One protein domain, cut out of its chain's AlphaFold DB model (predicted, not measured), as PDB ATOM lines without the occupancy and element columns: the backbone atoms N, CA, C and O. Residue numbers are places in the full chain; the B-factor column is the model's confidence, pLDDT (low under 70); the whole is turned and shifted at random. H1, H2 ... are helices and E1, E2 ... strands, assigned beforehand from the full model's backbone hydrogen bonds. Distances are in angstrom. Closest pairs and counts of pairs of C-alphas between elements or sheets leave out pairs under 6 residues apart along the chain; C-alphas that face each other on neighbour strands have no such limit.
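What this domain is: This is residues 916 to 1066 of the 1231 residues of an uncharacterized protein of Alteromonadaceae bacterium (UniProt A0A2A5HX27). A twisted sheet of five strands, E2 to E6, makes the main body, and a long hairpin, E7 and E8, lies only partly face to face with it and runs on past one end, an incomplete sandwich. The short helix H1 packs on E5, while two long loops, residues 924 to 947 and 955 to 975, lie outside the named strands. The 151 printed residues hold eight named strands and then one named helix; the order across the large antiparallel sheet is E2, E3, E4, E5, E6. The class is mostly strand, with under half of the residues in named elements. The whole is compact, with a radius of gyration of the C-alphas of 16.5 A, yet elongated, spanning 52 by 32 by 30 A.

How they stand to each other: Start at E1, residues 921 to 923, which pairs with no named strand; residues 928 to 929 pair with it in a short antiparallel stretch. Next comes a meander, each strand the antiparallel neighbour of the one before: E2, residues 948 to 954, E3, 976 to 984, E4, 993 to 1003, E5, 1009 to 1016, and E6, 1023 to 1026. Look for N 950 and O 980 at 3.0 A between E2 and E3, N 979 and O 999 at 2.9 A between E3 and E4, N 1012 and O 1000 at 2.9 A between E4 and E5, and N 1024 and O 1015 at 2.8 A between E5 and E6. E7, residues 1030 to 1038, and E8, 1041 to 1049, form an antiparallel hairpin, with N 1034 and O 1045 2.8 A apart. The parts of the two sheets that face each other are 11.8 A centre to centre, their strands at 26 degrees. H1, residues 1052 to 1058, is on the large sheet over E5 at a height over the sheet of 7.1 A; the closest C-alphas of the two, Val 1012 and Pro 1052, are 5.2 A apart. In H1, 1 of 3 O i to N i+4 pairs and 3 of 4 O i to N i+3 pairs are within hydrogen-bond range.

Where its parts are: Find C-alpha 921, where E1 begins, at (87.432, 162.993, -21.013). E4, the longest strand by residues, spans 30.4 A from C-alpha 993 at (82.461, 181.040, -16.190); E3 spans 26.6 A, E8 25.9 A and E7 25.4 A. H1 ends at C-alpha 1058, (85.471, 164.244, 4.142).

The domain as a whole: The C-alphas of Gly 958 and Asn 1040, the two farthest apart, are 54.9 A from each other. The printed part has no cut. The links E1 to E2 and E2 to E3 are long. Mean pLDDT of the printed part is 90.3; residue 958 is under 70.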
ATOM      1  N   SER A 916      93.848 165.243 -18.868       87.69
ATOM      2  CA  SER A 916      93.773 164.520 -20.152       87.69
ATOM      3  C   SER A 916      94.270 163.081 -20.074       87.69
ATOM      4  O   SER A 916      93.740 162.197 -20.743       87.69
ATOM      5  N   GLN A 917      95.213 162.807 -19.179       81.50
ATOM      6  CA  GLN A 917      95.810 161.486 -19.013       81.50
ATOM      7  C   GLN A 917      94.934 160.536 -18.179       81.50
ATOM      8  O   GLN A 917      95.133 159.324 -18.217       81.50
ATOM      9  N   THR A 918      93.934 161.050 -17.452       87.25
ATOM     10  CA  THR A 918      93.097 160.256 -16.527       87.25
ATOM     11  C   THR A 918      92.106 159.315 -17.219       87.25
ATOM     12  O   THR A 918      91.567 158.414 -16.574       87.25
ATOM     13  N   GLY A 919      91.839 159.519 -18.513       86.62
ATOM     14  CA  GLY A 919      90.805 158.794 -19.265       86.62
ATOM     15  C   GLY A 919      89.369 159.243 -18.950       86.62
ATOM     16  O   GLY A 919      88.404 158.599 -19.366       86.62
ATOM     17  N   ALA A 920      89.199 160.335 -18.197       90.44
ATOM     18  CA  ALA A 920      87.879 160.847 -17.841       90.44
ATOM     19  C   ALA A 920      87.171 161.600 -18.980       90.44
ATOM     20  O   ALA A 920      85.939 161.645 -19.005       90.44
ATOM     21  N   PHE A 921      87.933 162.173 -19.912       91.38
ATOM     22  CA  PHE A 921      87.432 162.993 -21.013       91.38
ATOM     23  C   PHE A 921      88.058 162.538 -22.332       91.38
ATOM     24  O   PHE A 921      89.267 162.327 -22.381       91.38
ATOM     25  N   ASP A 922      87.242 162.424 -23.381       81.50
ATOM     26  CA  ASP A 922      87.714 162.203 -24.757       81.50
ATOM     27  C   ASP A 922      88.322 163.493 -25.338       81.50
ATOM     28  O   ASP A 922      89.238 163.447 -26.154       81.50
ATOM     29  N   ASP A 923      87.830 164.654 -24.892       83.56
ATOM     30  CA  ASP A 923      88.401 165.974 -25.177       83.56
ATOM     31  C   ASP A 923      88.291 166.851 -23.924       83.56
ATOM     32  O   ASP A 923      87.204 167.276 -23.521       83.56
ATOM     33  N   VAL A 924      89.431 167.130 -23.290       88.75
ATOM     34  CA  VAL A 924      89.498 167.987 -22.100       88.75
ATOM     35  C   VAL A 924      89.193 169.445 -22.439       88.75
ATOM     36  O   VAL A 924      88.490 170.109 -21.679       88.75
ATOM     37  N   THR A 925      89.617 169.954 -23.599       81.88
ATOM     38  CA  THR A 925      89.392 171.363 -23.967       81.88
ATOM     39  C   THR A 925      87.896 171.662 -24.027       81.88
ATOM     40  O   THR A 925      87.428 172.670 -23.483       81.88
ATOM     41  N   SER A 926      87.108 170.752 -24.601       86.19
ATOM     42  CA  SER A 926      85.652 170.888 -24.658       86.19
ATOM     43  C   SER A 926      84.909 170.302 -23.450       86.19
ATOM     44  O   SER A 926      83.682 170.364 -23.440       86.19
ATOM     45  N   LEU A 927      85.607 169.721 -22.461       88.50
ATOM     46  CA  LEU A 927      85.015 168.912 -21.381       88.50
ATOM     47  C   LEU A 927      84.101 167.786 -21.900       88.50
ATOM     48  O   LEU A 927      83.088 167.466 -21.279       88.50
ATOM     49  N   SER A 928      84.436 167.179 -23.042       89.88
ATOM     50  CA  SER A 928      83.696 166.025 -23.556       89.88
ATOM     51  C   SER A 928      84.060 164.790 -22.726       89.88
ATOM     52  O   SER A 928      85.194 164.321 -22.838       89.88
ATOM     53  N   PRO A 929      83.163 164.268 -21.866       89.69
ATOM     54  CA  PRO A 929      83.464 163.106 -21.033       89.69
ATOM     55  C   PRO A 929      83.672 161.869 -21.909       89.69
ATOM     56  O   PRO A 929      83.111 161.798 -23.004       89.69
ATOM     57  N   SER A 930      84.432 160.887 -21.419       86.38
ATOM     58  CA  SER A 930      84.589 159.639 -22.162       86.38
ATOM     59  C   SER A 930      83.247 158.944 -22.362       86.38
ATOM     60  O   SER A 930      82.374 158.991 -21.493       86.38
ATOM     61  N   THR A 931      83.050 158.287 -23.506       79.62
ATOM     62  CA  THR A 931      81.744 157.687 -23.864       79.62
ATOM     63  C   THR A 931      81.191 156.678 -22.843       79.62
ATOM     64  O   THR A 931      79.989 156.411 -22.823       79.62
ATOM     65  N   SER A 932      82.044 156.132 -21.973       78.38
ATOM     66  CA  SER A 932      81.667 155.207 -20.896       78.38
ATOM     67  C   SER A 932      81.183 155.892 -19.602       78.38
ATOM     68  O   SER A 932      80.637 155.229 -18.711       78.38
ATOM     69  N   MET A 933      81.351 157.214 -19.496       90.06
ATOM     70  CA  MET A 933      80.944 158.026 -18.350       90.06
ATOM     71  C   MET A 933      79.436 158.238 -18.291       90.06
ATOM     72  O   MET A 933      78.786 158.608 -19.266       90.06
ATOM     73  N   ILE A 934      78.883 158.111 -17.089       93.50
ATOM     74  CA  ILE A 934      77.467 158.355 -16.824       93.50
ATOM     75  C   ILE A 934      77.322 159.722 -16.143       93.50
ATOM     76  O   ILE A 934      77.751 159.870 -14.992       93.50
ATOM     77  N   PRO A 935      76.731 160.730 -16.809       95.31
ATOM     78  CA  PRO A 935      76.499 162.028 -16.194       95.31
ATOM     79  C   PRO A 935      75.347 161.956 -15.180       95.31
ATOM     80  O   PRO A 935      74.392 161.198 -15.365       95.31
ATOM     81  N   TYR A 936      75.417 162.757 -14.115       95.44
ATOM     82  CA  TYR A 936      74.349 162.847 -13.115       95.44
ATOM     83  C   TYR A 936      74.307 164.213 -12.425       95.44
ATOM     84  O   TYR A 936      75.309 164.925 -12.343       95.44
ATOM     85  N   ASP A 937      73.158 164.548 -11.839       95.00
ATOM     86  CA  ASP A 937      72.967 165.780 -11.079       95.00
ATOM     87  C   ASP A 937      72.222 165.557  -9.753       95.00
ATOM     88  O   ASP A 937      71.347 164.700  -9.635       95.00
ATOM     89  N   LEU A 938      72.551 166.347  -8.731       95.06
ATOM     90  CA  LEU A 938      72.002 166.211  -7.377       95.06
ATOM     91  C   LEU A 938      70.845 167.195  -7.151       95.06
ATOM     92  O   LEU A 938      70.869 168.313  -7.656       95.06
ATOM     93  N   ILE A 939      69.828 166.809  -6.373       95.31
ATOM     94  CA  ILE A 939      68.722 167.724  -6.015       95.31
ATOM     95  C   ILE A 939      69.188 168.842  -5.070       95.31
ATOM     96  O   ILE A 939      68.841 170.001  -5.269       95.31
ATOM     97  N   ALA A 940      69.959 168.498  -4.036       93.00
ATOM     98  CA  ALA A 940      70.513 169.436  -3.060       93.00
ATOM     99  C   ALA A 940      72.049 169.365  -3.132       93.00
ATOM    100  O   ALA A 940      72.655 168.511  -2.485       93.00
ATOM    101  N   PRO A 941      72.708 170.164  -3.987       90.12
ATOM    102  CA  PRO A 941      74.153 170.088  -4.140       90.12
ATOM    103  C   PRO A 941      74.879 170.636  -2.900       90.12
ATOM    104  O   PRO A 941      74.429 171.591  -2.276       90.12
ATOM    105  N   LEU A 942      76.051 170.071  -2.594       89.19
ATOM    106  CA  LEU A 942      76.994 170.641  -1.623       89.19
ATOM    107  C   LEU A 942      77.331 172.095  -2.005       89.19
ATOM    108  O   LEU A 942      77.765 172.341  -3.141       89.19
ATOM    109  N   TRP A 943      77.176 173.025  -1.062       90.38
ATOM    110  CA  TRP A 943      77.595 174.415  -1.212       90.38
ATOM    111  C   TRP A 943      79.116 174.495  -1.377       90.38
ATOM    112  O   TRP A 943      79.878 173.792  -0.715       90.38
ATOM    113  N   SER A 944      79.576 175.295  -2.337       90.75
ATOM    114  CA  SER A 944      81.004 175.439  -2.658       90.75
ATOM    115  C   SER A 944      81.244 176.842  -3.204       90.75
ATOM    116  O   SER A 944      81.583 176.989  -4.370       90.75
ATOM    117  N   ASP A 945      80.924 177.855  -2.395       91.00
ATOM    118  CA  ASP A 945      81.145 179.278  -2.686       91.00
ATOM    119  C   ASP A 945      80.703 179.690  -4.099       91.00
ATOM    120  O   ASP A 945      81.498 180.167  -4.899       91.00
ATOM    121  N   ARG A 946      79.422 179.476  -4.425       88.31
ATOM    122  CA  ARG A 946      78.815 179.816  -5.732       88.31
ATOM    123  C   ARG A 946      79.344 179.046  -6.956       88.31
ATOM    124  O   ARG A 946      78.827 179.273  -8.042       88.31
ATOM    125  N   ALA A 947      80.288 178.112  -6.810       92.44
ATOM    126  CA  ALA A 947      80.750 177.312  -7.943       92.44
ATOM    127  C   ALA A 947      79.676 176.328  -8.439       92.44
ATOM    128  O   ALA A 947      79.101 175.538  -7.663       92.44
ATOM    129  N   GLU A 948      79.476 176.347  -9.752       92.25
ATOM    130  CA  GLU A 948      78.713 175.372 -10.514       92.25
ATOM    131  C   GLU A 948      79.485 174.057 -10.621       92.25
ATOM    132  O   GLU A 948      80.712 174.015 -10.497       92.25
ATOM    133  N   LYS A 949      78.753 172.945 -10.748       93.56
ATOM    134  CA  LYS A 949      79.337 171.604 -10.664       93.56
ATOM    135  C   LYS A 949      78.743 170.667 -11.700       93.56
ATOM    136  O   LYS A 949      77.554 170.361 -11.620       93.56
ATOM    137  N   HIS A 950      79.608 170.094 -12.526       94.56
ATOM    138  CA  HIS A 950      79.284 168.989 -13.430       94.56
ATOM    139  C   HIS A 950      79.836 167.682 -12.862       94.56
ATOM    140  O   HIS A 950      80.872 167.683 -12.188       94.56
ATOM    141  N   ARG A 951      79.116 166.569 -13.045       96.56
ATOM    142  CA  ARG A 951      79.474 165.292 -12.414       96.56
ATOM    143  C   ARG A 951      79.264 164.108 -13.339       96.56
ATOM    144  O   ARG A 951      78.244 164.016 -14.021       96.56
ATOM    145  N   TRP A 952      80.199 163.170 -13.250       96.69
ATOM    146  CA  TRP A 952      80.169 161.905 -13.967       96.69
ATOM    147  C   TRP A 952      80.605 160.757 -13.062       96.69
ATOM    148  O   TRP A 952      81.329 160.957 -12.083       96.69
ATOM    149  N   MET A 953      80.156 159.550 -13.390       95.31
ATOM    150  CA  MET A 953      80.632 158.316 -12.774       95.31
ATOM    151  C   MET A 953      81.057 157.312 -13.846       95.31
ATOM    152  O   MET A 953      80.327 157.083 -14.812       95.31
ATOM    153  N   ALA A 954      82.204 156.679 -13.632       93.56
ATOM    154  CA  ALA A 954      82.644 155.494 -14.349       93.56
ATOM    155  C   ALA A 954      82.606 154.313 -13.378       93.56
ATOM    156  O   ALA A 954      83.440 154.194 -12.485       93.56
ATOM    157  N   VAL A 955      81.607 153.449 -13.534       91.44
ATOM    158  CA  VAL A 955      81.572 152.137 -12.871       91.44
ATOM    159  C   VAL A 955      82.267 151.152 -13.811       91.44
ATOM    160  O   VAL A 955      82.028 151.269 -15.004       91.44
ATOM    161  N   PRO A 956      83.086 150.187 -13.376       85.88
ATOM    162  CA  PRO A 956      83.708 149.244 -14.308       85.88
ATOM    163  C   PRO A 956      82.690 148.331 -14.996       85.88
ATOM    164  O   PRO A 956      81.654 147.979 -14.415       85.88
ATOM    165  N   SER A 957      82.976 147.913 -16.226       76.94
ATOM    166  CA  SER A 957      82.210 146.853 -16.888       76.94
ATOM    167  C   SER A 957      82.319 145.525 -16.137       76.94
ATOM    168  O   SER A 957      83.370 145.176 -15.609       76.94
ATOM    169  N   GLY A 958      81.211 144.782 -16.061       68.88
ATOM    170  CA  GLY A 958      81.124 143.528 -15.297       68.88
ATOM    171  C   GLY A 958      80.945 143.701 -13.783       68.88
ATOM    172  O   GLY A 958      80.651 142.724 -13.095       68.88
ATOM    173  N   SER A 959      81.044 144.931 -13.273       80.31
ATOM    174  CA  SER A 959      80.792 145.276 -11.872       80.31
ATOM    175  C   SER A 959      79.441 145.971 -11.702       80.31
ATOM    176  O   SER A 959      78.938 146.636 -12.610       80.31
ATOM    177  N   GLN A 960      78.843 145.826 -10.519       86.56
ATOM    178  CA  GLN A 960      77.550 146.422 -10.186       86.56
ATOM    179  C   GLN A 960      77.568 147.033  -8.782       86.56
ATOM    180  O   GLN A 960      78.249 146.553  -7.879       86.56
ATOM    181  N   LEU A 961      76.781 148.088  -8.610       92.25
ATOM    182  CA  LEU A 961      76.534 148.792  -7.358       92.25
ATOM    183  C   LEU A 961      75.615 147.968  -6.448       92.25
ATOM    184  O   LEU A 961      74.749 147.220  -6.923       92.25
ATOM    185  N   VAL A 962      75.722 148.162  -5.134       93.12
ATOM    186  CA  VAL A 962      74.717 147.668  -4.177       93.12
ATOM    187  C   VAL A 962      73.756 148.805  -3.851       93.12
ATOM    188  O   VAL A 962      74.145 149.825  -3.283       93.12
ATOM    189  N   TRP A 963      72.493 148.624  -4.239       92.00
ATOM    190  CA  TRP A 963      71.428 149.595  -4.003       92.00
ATOM    191  C   TRP A 963      71.034 149.661  -2.522       92.00
ATOM    192  O   TRP A 963      70.938 148.634  -1.848       92.00
ATOM    193  N   ALA A 964      70.695 150.861  -2.059       89.81
ATOM    194  CA  ALA A 964      70.026 151.089  -0.784       89.81
ATOM    195  C   ALA A 964      68.879 152.087  -0.988       89.81
ATOM    196  O   ALA A 964      69.083 153.155  -1.563       89.81
ATOM    197  N   GLU A 965      67.666 151.736  -0.554       89.25
ATOM    198  CA  GLU A 965      66.498 152.627  -0.650       89.25
ATOM    199  C   GLU A 965      66.665 153.857   0.254       89.25
ATOM    200  O   GLU A 965      66.436 154.986  -0.175       89.25
ATOM    201  N   GLU A 966      67.165 153.626   1.468       86.56
ATOM    202  CA  GLU A 966      67.579 154.638   2.439       86.56
ATOM    203  C   GLU A 966      69.087 154.511   2.699       86.56
ATOM    204  O   GLU A 966      69.631 153.407   2.686       86.56
ATOM    205  N   GLY A 967      69.769 155.628   2.957       84.25
ATOM    206  CA  GLY A 967      71.217 155.643   3.184       84.25
ATOM    207  C   GLY A 967      72.048 155.700   1.896       84.25
ATOM    208  O   GLY A 967      71.603 156.228   0.875       84.25
ATOM    209  N   LYS A 968      73.299 155.236   1.971       87.56
ATOM    210  CA  LYS A 968      74.303 155.340   0.899       87.56
ATOM    211  C   LYS A 968      74.371 154.052   0.080       87.56
ATOM    212  O   LYS A 968      74.071 152.970   0.577       87.56
ATOM    213  N   TRP A 969      74.742 154.174  -1.190       92.19
ATOM    214  CA  TRP A 969      75.027 153.016  -2.041       92.19
ATOM    215  C   TRP A 969      76.458 152.530  -1.824       92.19
ATOM    216  O   TRP A 969      77.334 153.329  -1.495       92.19
ATOM    217  N   GLN A 970      76.703 151.240  -2.074       91.12
ATOM    218  CA  GLN A 970      78.060 150.685  -2.067       91.12
ATOM    219  C   GLN A 970      78.592 150.559  -3.491       91.12
ATOM    220  O   GLN A 970      77.879 150.129  -4.405       91.12
ATOM    221  N   TRP A 971      79.861 150.914  -3.652       93.12
ATOM    222  CA  TRP A 971      80.511 151.073  -4.944       93.12
ATOM    223  C   TRP A 971      81.548 149.972  -5.157       93.12
ATOM    224  O   TRP A 971      82.314 149.686  -4.235       93.12
ATOM    225  N   PRO A 972      81.591 149.337  -6.340       92.25
ATOM    226  CA  PRO A 972      82.608 148.341  -6.633       92.25
ATOM    227  C   PRO A 972      83.984 148.997  -6.801       92.25
ATOM    228  O   PRO A 972      84.087 150.154  -7.230       92.25
ATOM    229  N   THR A 973      85.034 148.227  -6.510       90.31
ATOM    230  CA  THR A 973      86.424 148.589  -6.821       90.31
ATOM    231  C   THR A 973      86.560 148.918  -8.306       90.31
ATOM    232  O   THR A 973      85.817 148.390  -9.136       90.31
ATOM    233  N   GLY A 974      87.443 149.855  -8.643       87.88
ATOM    234  CA  GLY A 974      87.566 150.387  -9.999       87.88
ATOM    235  C   GLY A 974      86.628 151.547 -10.324       87.88
ATOM    236  O   GLY A 974      86.756 152.129 -11.397       87.88
ATOM    237  N   THR A 975      85.689 151.907  -9.444       95.25
ATOM    238  CA  THR A 975      84.808 153.056  -9.695       95.25
ATOM    239  C   THR A 975      85.582 154.373  -9.618       95.25
ATOM    240  O   THR A 975      86.322 154.596  -8.658       95.25
ATOM    241  N   VAL A 976      85.349 155.272 -10.579       96.38
ATOM    242  CA  VAL A 976      85.863 156.650 -10.570       96.38
ATOM    243  C   VAL A 976      84.706 157.645 -10.608       96.38
ATOM    244  O   VAL A 976      83.875 157.624 -11.516       96.38
ATOM    245  N   MET A 977      84.663 158.545  -9.629       96.56
ATOM    246  CA  MET A 977      83.732 159.673  -9.587       96.56
ATOM    247  C   MET A 977      84.457 160.938 -10.027       96.56
ATOM    248  O   MET A 977      85.473 161.294  -9.433       96.56
ATOM    249  N   VAL A 978      83.915 161.642 -11.016       97.44
ATOM    250  CA  VAL A 978      84.490 162.879 -11.557       97.44
ATOM    251  C   VAL A 978      83.589 164.049 -11.193       97.44
ATOM    252  O   VAL A 978      82.378 164.011 -11.424       97.44
ATOM    253  N   LYS A 979      84.170 165.107 -10.627       96.06
ATOM    254  CA  LYS A 979      83.463 166.339 -10.274       96.06
ATOM    255  C   LYS A 979      84.236 167.548 -10.779       96.06
ATOM    256  O   LYS A 979      85.317 167.837 -10.274       96.06
ATOM    257  N   HIS A 980      83.663 168.260 -11.736       97.12
ATOM    258  CA  HIS A 980      84.228 169.480 -12.300       97.12
ATOM    259  C   HIS A 980      83.573 170.718 -11.678       97.12
ATOM    260  O   HIS A 980      82.372 170.688 -11.402       97.12
ATOM    261  N   PHE A 981      84.356 171.768 -11.430       96.69
ATOM    262  CA  PHE A 981      83.925 173.015 -10.803       96.69
ATOM    263  C   PHE A 981      84.223 174.209 -11.710       96.69
ATOM    264  O   PHE A 981      85.367 174.419 -12.123       96.69
ATOM    265  N   GLU A 982      83.199 175.026 -11.930       95.75
ATOM    266  CA  GLU A 982      83.270 176.275 -12.688       95.75
ATOM    267  C   GLU A 982      82.687 177.411 -11.845       95.75
ATOM    268  O   GLU A 982      81.764 177.199 -11.057       95.75
ATOM    269  N   LEU A 983      83.230 178.618 -11.978       95.38
ATOM    270  CA  LEU A 983      82.780 179.785 -11.225       95.38
ATOM    271  C   LEU A 983      82.331 180.898 -12.176       95.38
ATOM    272  O   LEU A 983      83.152 181.342 -12.980       95.38
ATOM    273  N   PRO A 984      81.084 181.390 -12.074       94.88
ATOM    274  CA  PRO A 984      80.665 182.610 -12.758       94.88
ATOM    275  C   PRO A 984      81.523 183.805 -12.321       94.88
ATOM    276  O   PRO A 984      81.609 184.101 -11.130       94.88
ATOM    277  N   ILE A 985      82.159 184.494 -13.274       94.38
ATOM    278  CA  ILE A 985      83.089 185.611 -12.996       94.38
ATOM    279  C   ILE A 985      82.481 186.999 -13.237       94.38
ATOM    280  O   ILE A 985      83.127 188.017 -12.982       94.38
ATOM    281  N   ASP A 986      81.231 187.056 -13.694       92.94
ATOM    282  CA  ASP A 986      80.476 188.291 -13.898       92.94
ATOM    283  C   ASP A 986      79.019 188.091 -13.457       92.94
ATOM    284  O   ASP A 986      78.274 187.313 -14.048       92.94
ATOM    285  N   GLU A 987      78.591 188.810 -12.417       90.38
ATOM    286  CA  GLU A 987      77.223 188.727 -11.883       90.38
ATOM    287  C   GLU A 987      76.160 189.193 -12.900       90.38
ATOM    288  O   GLU A 987      74.993 188.820 -12.783       90.38
ATOM    289  N   SER A 988      76.547 189.974 -13.917       90.12
ATOM    290  CA  SER A 988      75.671 190.386 -15.022       90.12
ATOM    291  C   SER A 988      75.638 189.381 -16.185       90.12
ATOM    292  O   SER A 988      74.719 189.428 -17.010       90.12
ATOM    293  N   GLN A 989      76.613 188.465 -16.251       90.12
ATOM    294  CA  GLN A 989      76.741 187.415 -17.267       90.12
ATOM    295  C   GLN A 989      77.038 186.060 -16.601       90.12
ATOM    296  O   GLN A 989      78.174 185.595 -16.647       90.12
ATOM    297  N   PRO A 990      76.034 185.395 -16.003       86.12
ATOM    298  CA  PRO A 990      76.250 184.171 -15.225       86.12
ATOM    299  C   PRO A 990      76.817 183.002 -16.048       86.12
ATOM    300  O   PRO A 990      77.522 182.168 -15.495       86.12
ATOM    301  N   ASP A 991      76.577 182.977 -17.364       89.81
ATOM    302  CA  ASP A 991      77.134 181.965 -18.274       89.81
ATOM    303  C   ASP A 991      78.635 182.183 -18.568       89.81
ATOM    304  O   ASP A 991      79.298 181.312 -19.134       89.81
ATOM    305  N   LEU A 992      79.189 183.353 -18.221       91.94
ATOM    306  CA  LEU A 992      80.620 183.615 -18.318       91.94
ATOM    307  C   LEU A 992      81.316 183.029 -17.090       91.94
ATOM    308  O   LEU A 992      81.403 183.658 -16.032       91.94
ATOM    309  N   VAL A 993      81.830 181.815 -17.259       94.06
ATOM    310  CA  VAL A 993      82.461 181.040 -16.190       94.06
ATOM    311  C   VAL A 993      83.971 180.893 -16.380       94.06
ATOM    312  O   VAL A 993      84.489 180.903 -17.497       94.06
ATOM    313  N   GLN A 994      84.682 180.721 -15.269       95.06
ATOM    314  CA  GLN A 994      86.073 180.280 -15.220       95.06
ATOM    315  C   GLN A 994      86.131 178.839 -14.699       95.06
ATOM    316  O   GLN A 994      85.591 178.544 -13.631       95.06
ATOM    317  N   ARG A 995      86.825 177.949 -15.420       96.31
ATOM    318  CA  ARG A 995      87.121 176.592 -14.942       96.31
ATOM    319  C   ARG A 995      88.126 176.659 -13.804       96.31
ATOM    320  O   ARG A 995      89.162 177.312 -13.932       96.31
ATOM    321  N   LEU A 996      87.816 175.998 -12.694       95.81
ATOM    322  CA  LEU A 996      88.668 176.014 -11.509       95.81
ATOM    323  C   LEU A 996      89.387 174.685 -11.351       95.81
ATOM    324  O   LEU A 996      90.606 174.605 -11.492       95.81
ATOM    325  N   GLU A 997      88.635 173.622 -11.085       96.44
ATOM    326  CA  GLU A 997      89.205 172.316 -10.774       96.44
ATOM    327  C   GLU A 997      88.351 171.157 -11.278       96.44
ATOM    328  O   GLU A 997      87.132 171.258 -11.412       96.44
ATOM    329  N   THR A 998      89.002 170.018 -11.489       97.88
ATOM    330  CA  THR A 998      88.342 168.721 -11.634       97.88
ATOM    331  C   THR A 998      88.882 167.776 -10.574       97.88
ATOM    332  O   THR A 998      90.087 167.576 -10.464       97.88
ATOM    333  N   ARG A 999      87.990 167.187  -9.777       96.38
ATOM    334  CA  ARG A 999      88.342 166.222  -8.734       96.38
ATOM    335  C   ARG A 999      87.935 164.820  -9.145       96.38
ATOM    336  O   ARG A 999      86.812 164.625  -9.614       96.38
ATOM    337  N   LEU A1000      88.828 163.863  -8.921       97.00
ATOM    338  CA  LEU A1000      88.578 162.442  -9.137       97.00
ATOM    339  C   LEU A1000      88.621 161.723  -7.788       97.00
ATOM    340  O   LEU A1000      89.575 161.902  -7.034       97.00
ATOM    341  N   ILE A1001      87.595 160.924  -7.489       96.00
ATOM    342  CA  ILE A1001      87.560 160.008  -6.340       96.00
ATOM    343  C   ILE A1001      87.555 158.581  -6.874       96.00
ATOM    344  O   ILE A1001      86.668 158.228  -7.651       96.00
ATOM    345  N   VAL A1002      88.520 157.773  -6.449       96.06
ATOM    346  CA  VAL A1002      88.753 156.423  -6.974       96.06
ATOM    347  C   VAL A1002      88.543 155.391  -5.872       96.06
ATOM    348  O   VAL A1002      89.060 155.563  -4.769       96.06
ATOM    349  N   VAL A1003      87.798 154.323  -6.170       94.56
ATOM    350  CA  VAL A1003      87.629 153.157  -5.286       94.56
ATOM    351  C   VAL A1003      88.709 152.130  -5.593       94.56
ATOM    352  O   VAL A1003      88.642 151.488  -6.634       94.56
ATOM    353  N   GLN A1004      89.684 151.990  -4.694       92.62
ATOM    354  CA  GLN A1004      90.881 151.153  -4.826       92.62
ATOM    355  C   GLN A1004      90.576 149.648  -4.810       92.62
ATOM    356  O   GLN A1004      89.478 149.235  -4.434       92.62
ATOM    357  N   ASP A1005      91.574 148.825  -5.149       87.19
ATOM    358  CA  ASP A1005      91.486 147.353  -5.107       87.19
ATOM    359  C   ASP A1005      91.108 146.801  -3.722       87.19
ATOM    360  O   ASP A1005      90.432 145.777  -3.615       87.19
ATOM    361  N   ASP A1006      91.522 147.474  -2.646       86.88
ATOM    362  CA  ASP A1006      91.201 147.089  -1.268       86.88
ATOM    363  C   ASP A1006      89.835 147.620  -0.783       86.88
ATOM    364  O   ASP A1006      89.448 147.391   0.365       86.88
ATOM    365  N   GLY A1007      89.098 148.321  -1.653       85.19
ATOM    366  CA  GLY A1007      87.808 148.947  -1.363       85.19
ATOM    367  C   GLY A1007      87.896 150.279  -0.612       85.19
ATOM    368  O   GLY A1007      86.863 150.913  -0.388       85.19
ATOM    369  N   SER A1008      89.093 150.729  -0.224       89.50
ATOM    370  CA  SER A1008      89.295 152.089   0.274       89.50
ATOM    371  C   SER A1008      89.253 153.098  -0.878       89.50
ATOM    372  O   SER A1008      89.158 152.724  -2.047       89.50
ATOM    373  N   ILE A1009      89.301 154.393  -0.569       91.62
ATOM    374  CA  ILE A1009      89.251 155.431  -1.596       91.62
ATOM    375  C   ILE A1009      90.389 156.431  -1.455       91.62
ATOM    376  O   ILE A1009      90.836 156.728  -0.345       91.62
ATOM    377  N   TYR A1010      90.790 157.015  -2.579       92.94
ATOM    378  CA  TYR A1010      91.600 158.229  -2.599       92.94
ATOM    379  C   TYR A1010      90.962 159.284  -3.497       92.94
ATOM    380  O   TYR A1010      90.137 158.984  -4.360       92.94
ATOM    381  N   GLY A1011      91.331 160.541  -3.257       93.31
ATOM    382  CA  GLY A1011      90.866 161.676  -4.039       93.31
ATOM    383  C   GLY A1011      92.025 162.547  -4.488       93.31
ATOM    384  O   GLY A1011      92.948 162.778  -3.709       93.31
ATOM    385  N   VAL A1012      91.956 163.037  -5.722       95.38
ATOM    386  CA  VAL A1012      92.937 163.962  -6.300       95.38
ATOM    387  C   VAL A1012      92.242 165.148  -6.956       95.38
ATOM    388  O   VAL A1012      91.087 165.049  -7.385       95.38
ATOM    389  N   THR A1013      92.951 166.271  -7.020       96.62
ATOM    390  CA  THR A1013      92.457 167.543  -7.550       96.62
ATOM    391  C   THR A1013      93.344 167.980  -8.709       96.62
ATOM    392  O   THR A1013      94.551 168.088  -8.531       96.62
ATOM    393  N   TYR A1014      92.748 168.287  -9.858       97.44
ATOM    394  CA  TYR A1014      93.418 168.904 -11.000       97.44
ATOM    395  C   TYR A1014      92.984 170.364 -11.118       97.44
ATOM    396  O   TYR A1014      91.785 170.630 -11.211       97.44
ATOM    397  N   LYS A1015      93.927 171.309 -11.114       97.19
ATOM    398  CA  LYS A1015      93.670 172.746 -11.290       97.19
ATOM    399  C   LYS A1015      93.744 173.116 -12.763       97.19
ATOM    400  O   LYS A1015      94.765 172.887 -13.400       97.19
ATOM    401  N   TRP A1016      92.700 173.749 -13.285       97.12
ATOM    402  CA  TRP A1016      92.664 174.186 -14.678       97.12
ATOM    403  C   TRP A1016      93.683 175.282 -14.975       97.12
ATOM    404  O   TRP A1016      93.888 176.216 -14.186       97.12
ATOM    405  N   ARG A1017      94.306 175.165 -16.150       93.50
ATOM    406  CA  ARG A1017      95.145 176.209 -16.737       93.50
ATOM    407  C   ARG A1017      94.273 177.360 -17.223       93.50
ATOM    408  O   ARG A1017      93.127 177.170 -17.621       93.50
ATOM    409  N   ALA A1018      94.834 178.565 -17.225       87.56
ATOM    410  CA  ALA A1018      94.097 179.780 -17.577       87.56
ATOM    411  C   ALA A1018      93.573 179.799 -19.028       87.56
ATOM    412  O   ALA A1018      92.651 180.550 -19.334       87.56
ATOM    413  N   ASP A1019      94.161 178.997 -19.919       88.62
ATOM    414  CA  ASP A1019      93.762 178.863 -21.322       88.62
ATOM    415  C   ASP A1019      92.760 177.723 -21.574       88.62
ATOM    416  O   ASP A1019      92.346 177.521 -22.713       88.62
ATOM    417  N   ASN A1020      92.351 177.000 -20.523       88.25
ATOM    418  CA  ASN A1020      91.483 175.824 -20.586       88.25
ATOM    419  C   ASN A1020      92.015 174.672 -21.463       88.25
ATOM    420  O   ASN A1020      91.225 173.819 -21.870       88.25
ATOM    421  N   SER A1021      93.323 174.634 -21.747       87.06
ATOM    422  CA  SER A1021      93.940 173.559 -22.539       87.06
ATOM    423  C   SER A1021      93.962 172.221 -21.796       87.06
ATOM    424  O   SER A1021      93.715 171.180 -22.396       87.06
ATOM    425  N   ASP A1022      94.232 172.255 -20.488       94.50
ATOM    426  CA  ASP A1022      94.259 171.093 -19.599       94.50
ATOM    427  C   ASP A1022      94.164 171.534 -18.121       94.50
ATOM    428  O   ASP A1022      94.020 172.728 -17.814       94.50
ATOM    429  N   ALA A1023      94.272 170.582 -17.195       94.50
ATOM    430  CA  ALA A1023      94.374 170.816 -15.763       94.50
ATOM    431  C   ALA A1023      95.504 169.987 -15.128       94.50
ATOM    432  O   ALA A1023      95.662 168.806 -15.426       94.50
ATOM    433  N   ASP A1024      96.261 170.605 -14.221       95.56
ATOM    434  CA  ASP A1024      97.460 170.042 -13.588       95.56
ATOM    435  C   ASP A1024      97.144 169.446 -12.204       95.56
ATOM    436  O   ASP A1024      96.427 170.061 -11.406       95.56
ATOM    437  N   LEU A1025      97.695 168.268 -11.893       95.94
ATOM    438  CA  LEU A1025      97.541 167.603 -10.594       95.94
ATOM    439  C   LEU A1025      98.095 168.465  -9.447       95.94
ATOM    440  O   LEU A1025      99.238 168.919  -9.474       95.94
ATOM    441  N   LEU A1026      97.308 168.619  -8.382       92.69
ATOM    442  CA  LEU A1026      97.728 169.233  -7.127       92.69
ATOM    443  C   LEU A1026      98.019 168.166  -6.065       92.69
ATOM    444  O   LEU A1026      97.131 167.418  -5.652       92.69
ATOM    445  N   THR A1027      99.256 168.140  -5.565       86.19
ATOM    446  CA  THR A1027      99.674 167.280  -4.440       86.19
ATOM    447  C   THR A1027      99.482 167.946  -3.075       86.19
ATOM    448  O   THR A1027      99.358 167.262  -2.062       86.19
ATOM    449  N   ASP A1028      99.398 169.278  -3.047       90.19
ATOM    450  CA  ASP A1028      99.171 170.103  -1.859       90.19
ATOM    451  C   ASP A1028      97.949 171.010  -2.047       90.19
ATOM    452  O   ASP A1028      97.445 171.189  -3.156       90.19
ATOM    453  N   SER A1029      97.455 171.594  -0.953       87.62
ATOM    454  CA  SER A1029      96.359 172.554  -1.039       87.62
ATOM    455  C   SER A1029      96.848 173.876  -1.622       87.62
ATOM    456  O   SER A1029      97.956 174.340  -1.345       87.62
ATOM    457  N   PHE A1030      96.001 174.504  -2.429       91.88
ATOM    458  CA  PHE A1030      96.307 175.760  -3.103       91.88
ATOM    459  C   PHE A1030      95.165 176.752  -2.896       91.88
ATOM    460  O   PHE A1030      94.016 176.368  -2.692       91.88
ATOM    461  N   THR A1031      95.468 178.048  -2.886       91.88
ATOM    462  CA  THR A1031      94.461 179.109  -2.758       91.88
ATOM    463  C   THR A1031      94.664 180.134  -3.861       91.88
ATOM    464  O   THR A1031      95.797 180.530  -4.123       91.88
ATOM    465  N   GLU A1032      93.574 180.570  -4.482       93.44
ATOM    466  CA  GLU A1032      93.589 181.534  -5.582       93.44
ATOM    467  C   GLU A1032      92.541 182.617  -5.367       93.44
ATOM    468  O   GLU A1032      91.406 182.318  -5.016       93.44
ATOM    469  N   ASP A1033      92.911 183.869  -5.609       94.88
ATOM    470  CA  ASP A1033      91.986 184.996  -5.574       94.88
ATOM    471  C   ASP A1033      91.451 185.273  -6.983       94.88
ATOM    472  O   ASP A1033      92.202 185.625  -7.893       94.88
ATOM    473  N   ILE A1034      90.138 185.140  -7.153       93.75
ATOM    474  CA  ILE A1034      89.420 185.315  -8.416       93.75
ATOM    475  C   ILE A1034      88.646 186.629  -8.354       93.75
ATOM    476  O   ILE A1034      87.984 186.939  -7.366       93.75
ATOM    477  N   THR A1035      88.739 187.441  -9.404       94.62
ATOM    478  CA  THR A1035      88.013 188.715  -9.461       94.62
ATOM    479  C   THR A1035      86.628 188.500 -10.055       94.62
ATOM    480  O   THR A1035      86.518 188.086 -11.204       94.62
ATOM    481  N   ILE A1036      85.591 188.845  -9.295       93.81
ATOM    482  CA  ILE A1036      84.190 188.804  -9.713       93.81
ATOM    483  C   ILE A1036      83.746 190.215 -10.094       93.81
ATOM    484  O   ILE A1036      83.907 191.160  -9.315       93.81
ATOM    485  N   GLN A1037      83.202 190.366 -11.299       93.81
ATOM    486  CA  GLN A1037      82.588 191.612 -11.755       93.81
ATOM    487  C   GLN A1037      81.135 191.692 -11.281       93.81
ATOM    488  O   GLN A1037      80.409 190.702 -11.309       93.81
ATOM    489  N   SER A1038      80.701 192.878 -10.860       89.94
ATOM    490  CA  SER A1038      79.307 193.175 -10.541       89.94
ATOM    491  C   SER A1038      78.913 194.581 -10.985       89.94
ATOM    492  O   SER A1038      79.752 195.441 -11.263       89.94
ATOM    493  N   ASP A1039      77.608 194.859 -10.982       85.19
ATOM    494  CA  ASP A1039      77.060 196.181 -11.315       85.19
ATOM    495  C   ASP A1039      77.603 197.312 -10.414       85.19
ATOM    496  O   ASP A1039      77.572 198.488 -10.787       85.19
ATOM    497  N   ASN A1040      78.119 196.973  -9.225       85.50
ATOM    498  CA  ASN A1040      78.624 197.919  -8.227       85.50
ATOM    499  C   ASN A1040      80.165 198.007  -8.178       85.50
ATOM    500  O   ASN A1040      80.705 198.685  -7.299       85.50
ATOM    501  N   GLY A1041      80.873 197.353  -9.105       88.56
ATOM    502  CA  GLY A1041      82.338 197.291  -9.166       88.56
ATOM    503  C   GLY A1041      82.847 195.851  -9.233       88.56
ATOM    504  O   GLY A1041      82.114 194.948  -9.599       88.56
ATOM    505  N   SER A1042      84.105 195.616  -8.874       91.12
ATOM    506  CA  SER A1042      84.664 194.261  -8.786       91.12
ATOM    507  C   SER A1042      84.991 193.902  -7.341       91.12
ATOM    508  O   SER A1042      85.493 194.754  -6.599       91.12
ATOM    509  N   TRP A1043      84.776 192.651  -6.953       91.31
ATOM    510  CA  TRP A1043      85.183 192.114  -5.654       91.31
ATOM    511  C   TRP A1043      85.988 190.820  -5.827       91.31
ATOM    512  O   TRP A1043      86.016 190.240  -6.909       91.31
ATOM    513  N   THR A1044      86.713 190.402  -4.790       92.94
ATOM    514  CA  THR A1044      87.608 189.238  -4.853       92.94
ATOM    515  C   THR A1044      86.991 188.053  -4.127       92.94
ATOM    516  O   THR A1044      86.700 188.145  -2.934       92.94
ATOM    517  N   GLN A1045      86.839 186.941  -4.839       91.38
ATOM    518  CA  GLN A1045      86.480 185.645  -4.294       91.38
ATOM    519  C   GLN A1045      87.723 184.762  -4.183       91.38
ATOM    520  O   GLN A1045      88.331 184.401  -5.184       91.38
ATOM    521  N   THR A1046      88.071 184.366  -2.967       92.31
ATOM    522  CA  THR A1046      89.136 183.392  -2.733       92.31
ATOM    523  C   THR A1046      88.600 181.971  -2.935       92.31
ATOM    524  O   THR A1046      87.608 181.593  -2.315       92.31
ATOM    525  N   TRP A1047      89.259 181.169  -3.769       94.00
ATOM    526  CA  TRP A1047      88.994 179.747  -3.980       94.00
ATOM    527  C   TRP A1047      90.058 178.881  -3.306       94.00
ATOM    528  O   TRP A1047      91.248 179.180  -3.391       94.00
ATOM    529  N   ASN A1048      89.643 177.792  -2.654       91.31
ATOM    530  CA  ASN A1048      90.546 176.832  -2.021       91.31
ATOM    531  C   ASN A1048      90.478 175.473  -2.726       91.31
ATOM    532  O   ASN A1048      89.447 174.799  -2.705       91.31
ATOM    533  N   TYR A1049      91.611 175.070  -3.288       93.50
ATOM    534  CA  TYR A1049      91.835 173.761  -3.877       93.50
ATOM    535  C   TYR A1049      92.339 172.796  -2.792       93.50
ATOM    536  O   TYR A1049      93.382 173.061  -2.181       93.50
ATOM    537  N   PRO A1050      91.641 171.681  -2.522       90.81
ATOM    538  CA  PRO A1050      92.037 170.745  -1.479       90.81
ATOM    539  C   PRO A1050      93.197 169.859  -1.934       90.81
ATOM    540  O   PRO A1050      93.222 169.391  -3.074       90.81
ATOM    541  N   SER A1051      94.099 169.550  -0.999       88.75
ATOM    542  CA  SER A1051      95.070 168.467  -1.173       88.75
ATOM    543  C   SER A1051      94.376 167.094  -1.158       88.75
ATOM    544  O   SER A1051      93.278 166.964  -0.598       88.75
ATOM    545  N   PRO A1052      95.043 166.024  -1.620       86.50
ATOM    546  CA  PRO A1052      94.550 164.658  -1.437       86.50
ATOM    547  C   PRO A1052      94.261 164.294   0.030       86.50
ATOM    548  O   PRO A1052      93.261 163.646   0.347       86.50
ATOM    549  N   SER A1053      95.086 164.783   0.965       84.62
ATOM    550  CA  SER A1053      94.855 164.607   2.406       84.62
ATOM    551  C   SER A1053      93.625 165.372   2.913       84.62
ATOM    552  O   SER A1053      92.933 164.904   3.819       84.62
ATOM    553  N   ASN A1054      93.291 166.522   2.315       85.25
ATOM    554  CA  ASN A1054      92.036 167.215   2.587       85.25
ATOM    555  C   ASN A1054      90.835 166.452   2.012       85.25
ATOM    556  O   ASN A1054      89.806 166.396   2.686       85.25
ATOM    557  N   CYS A1055      90.951 165.820   0.839       85.50
ATOM    558  CA  CYS A1055      89.872 165.018   0.254       85.50
ATOM    559  C   CYS A1055      89.404 163.921   1.222       85.50
ATOM    560  O   CYS A1055      88.222 163.883   1.575       85.50
ATOM    561  N   ILE A1056      90.323 163.096   1.736       84.06
ATOM    562  CA  ILE A1056      89.990 161.969   2.628       84.06
ATOM    563  C   ILE A1056      89.486 162.389   4.019       84.06
ATOM    564  O   ILE A1056      88.919 161.569   4.735       84.06
ATOM    565  N   SER A1057      89.618 163.665   4.406       82.88
ATOM    566  CA  SER A1057      89.010 164.166   5.650       82.88
ATOM    567  C   SER A1057      87.476 164.124   5.597       82.88
ATOM    568  O   SER A1057      86.824 163.807   6.596       82.88
ATOM    569  N   CYS A1058      86.904 164.364   4.413       80.19
ATOM    570  CA  CYS A1058      85.471 164.244   4.142       80.19
ATOM    571  C   CYS A1058      85.108 162.862   3.583       80.19
ATOM    572  O   CYS A1058      84.053 162.323   3.900       80.19
ATOM    573  N   HIS A1059      85.989 162.295   2.763       87.44
ATOM    574  CA  HIS A1059      85.841 161.021   2.063       87.44
ATOM    575  C   HIS A1059      86.380 159.849   2.907       87.44
ATOM    576  O   HIS A1059      87.301 159.138   2.518       87.44
ATOM    577  N   ASN A1060      85.837 159.698   4.114       80.12
ATOM    578  CA  ASN A1060      86.304 158.748   5.127       80.12
ATOM    579  C   ASN A1060      85.368 157.513   5.245       80.12
ATOM    580  O   ASN A1060      84.313 157.483   4.606       80.12
ATOM    581  N   PRO A1061      85.716 156.487   6.049       77.62
ATOM    582  CA  PRO A1061      84.881 155.291   6.201       77.62
ATOM    583  C   PRO A1061      83.461 155.539   6.736       77.62
ATOM    584  O   PRO A1061      82.542 154.859   6.296       77.62
ATOM    585  N   GLU A1062      83.245 156.525   7.619       75.00
ATOM    586  CA  GLU A1062      81.885 156.927   8.055       75.00
ATOM    587  C   GLU A1062      81.095 157.540   6.891       75.00
ATOM    588  O   GLU A1062      79.881 157.384   6.734       75.00
ATOM    589  N   ALA A1063      81.813 158.233   6.015       73.19
ATOM    590  CA  ALA A1063      81.268 158.743   4.783       73.19
ATOM    591  C   ALA A1063      80.915 157.633   3.764       73.19
ATOM    592  O   ALA A1063      80.270 157.961   2.772       73.19
ATOM    593  N   GLU A1064      81.263 156.363   4.022       79.25
ATOM    594  CA  GLU A1064      81.227 155.234   3.069       79.25
ATOM    595  C   GLU A1064      81.942 155.563   1.748       79.25
ATOM    596  O   GLU A1064      81.572 155.127   0.659       79.25
ATOM    597  N   GLY A1065      82.991 156.378   1.855       79.00
ATOM    598  CA  GLY A1065      83.839 156.771   0.745       79.00
ATOM    599  C   GLY A1065      83.216 157.824  -0.181       79.00
ATOM    600  O   GLY A1065      83.682 158.963  -0.220       79.00
ATOM    601  N   ILE A1066      82.188 157.475  -0.959       89.62
ATOM    602  CA  ILE A1066      81.624 158.353  -2.000       89.62
ATOM    603  C   ILE A1066      80.498 159.234  -1.442       89.62
ATOM    604  O   ILE A1066      79.530 158.765  -0.848       89.62
TER     605      ILE A1066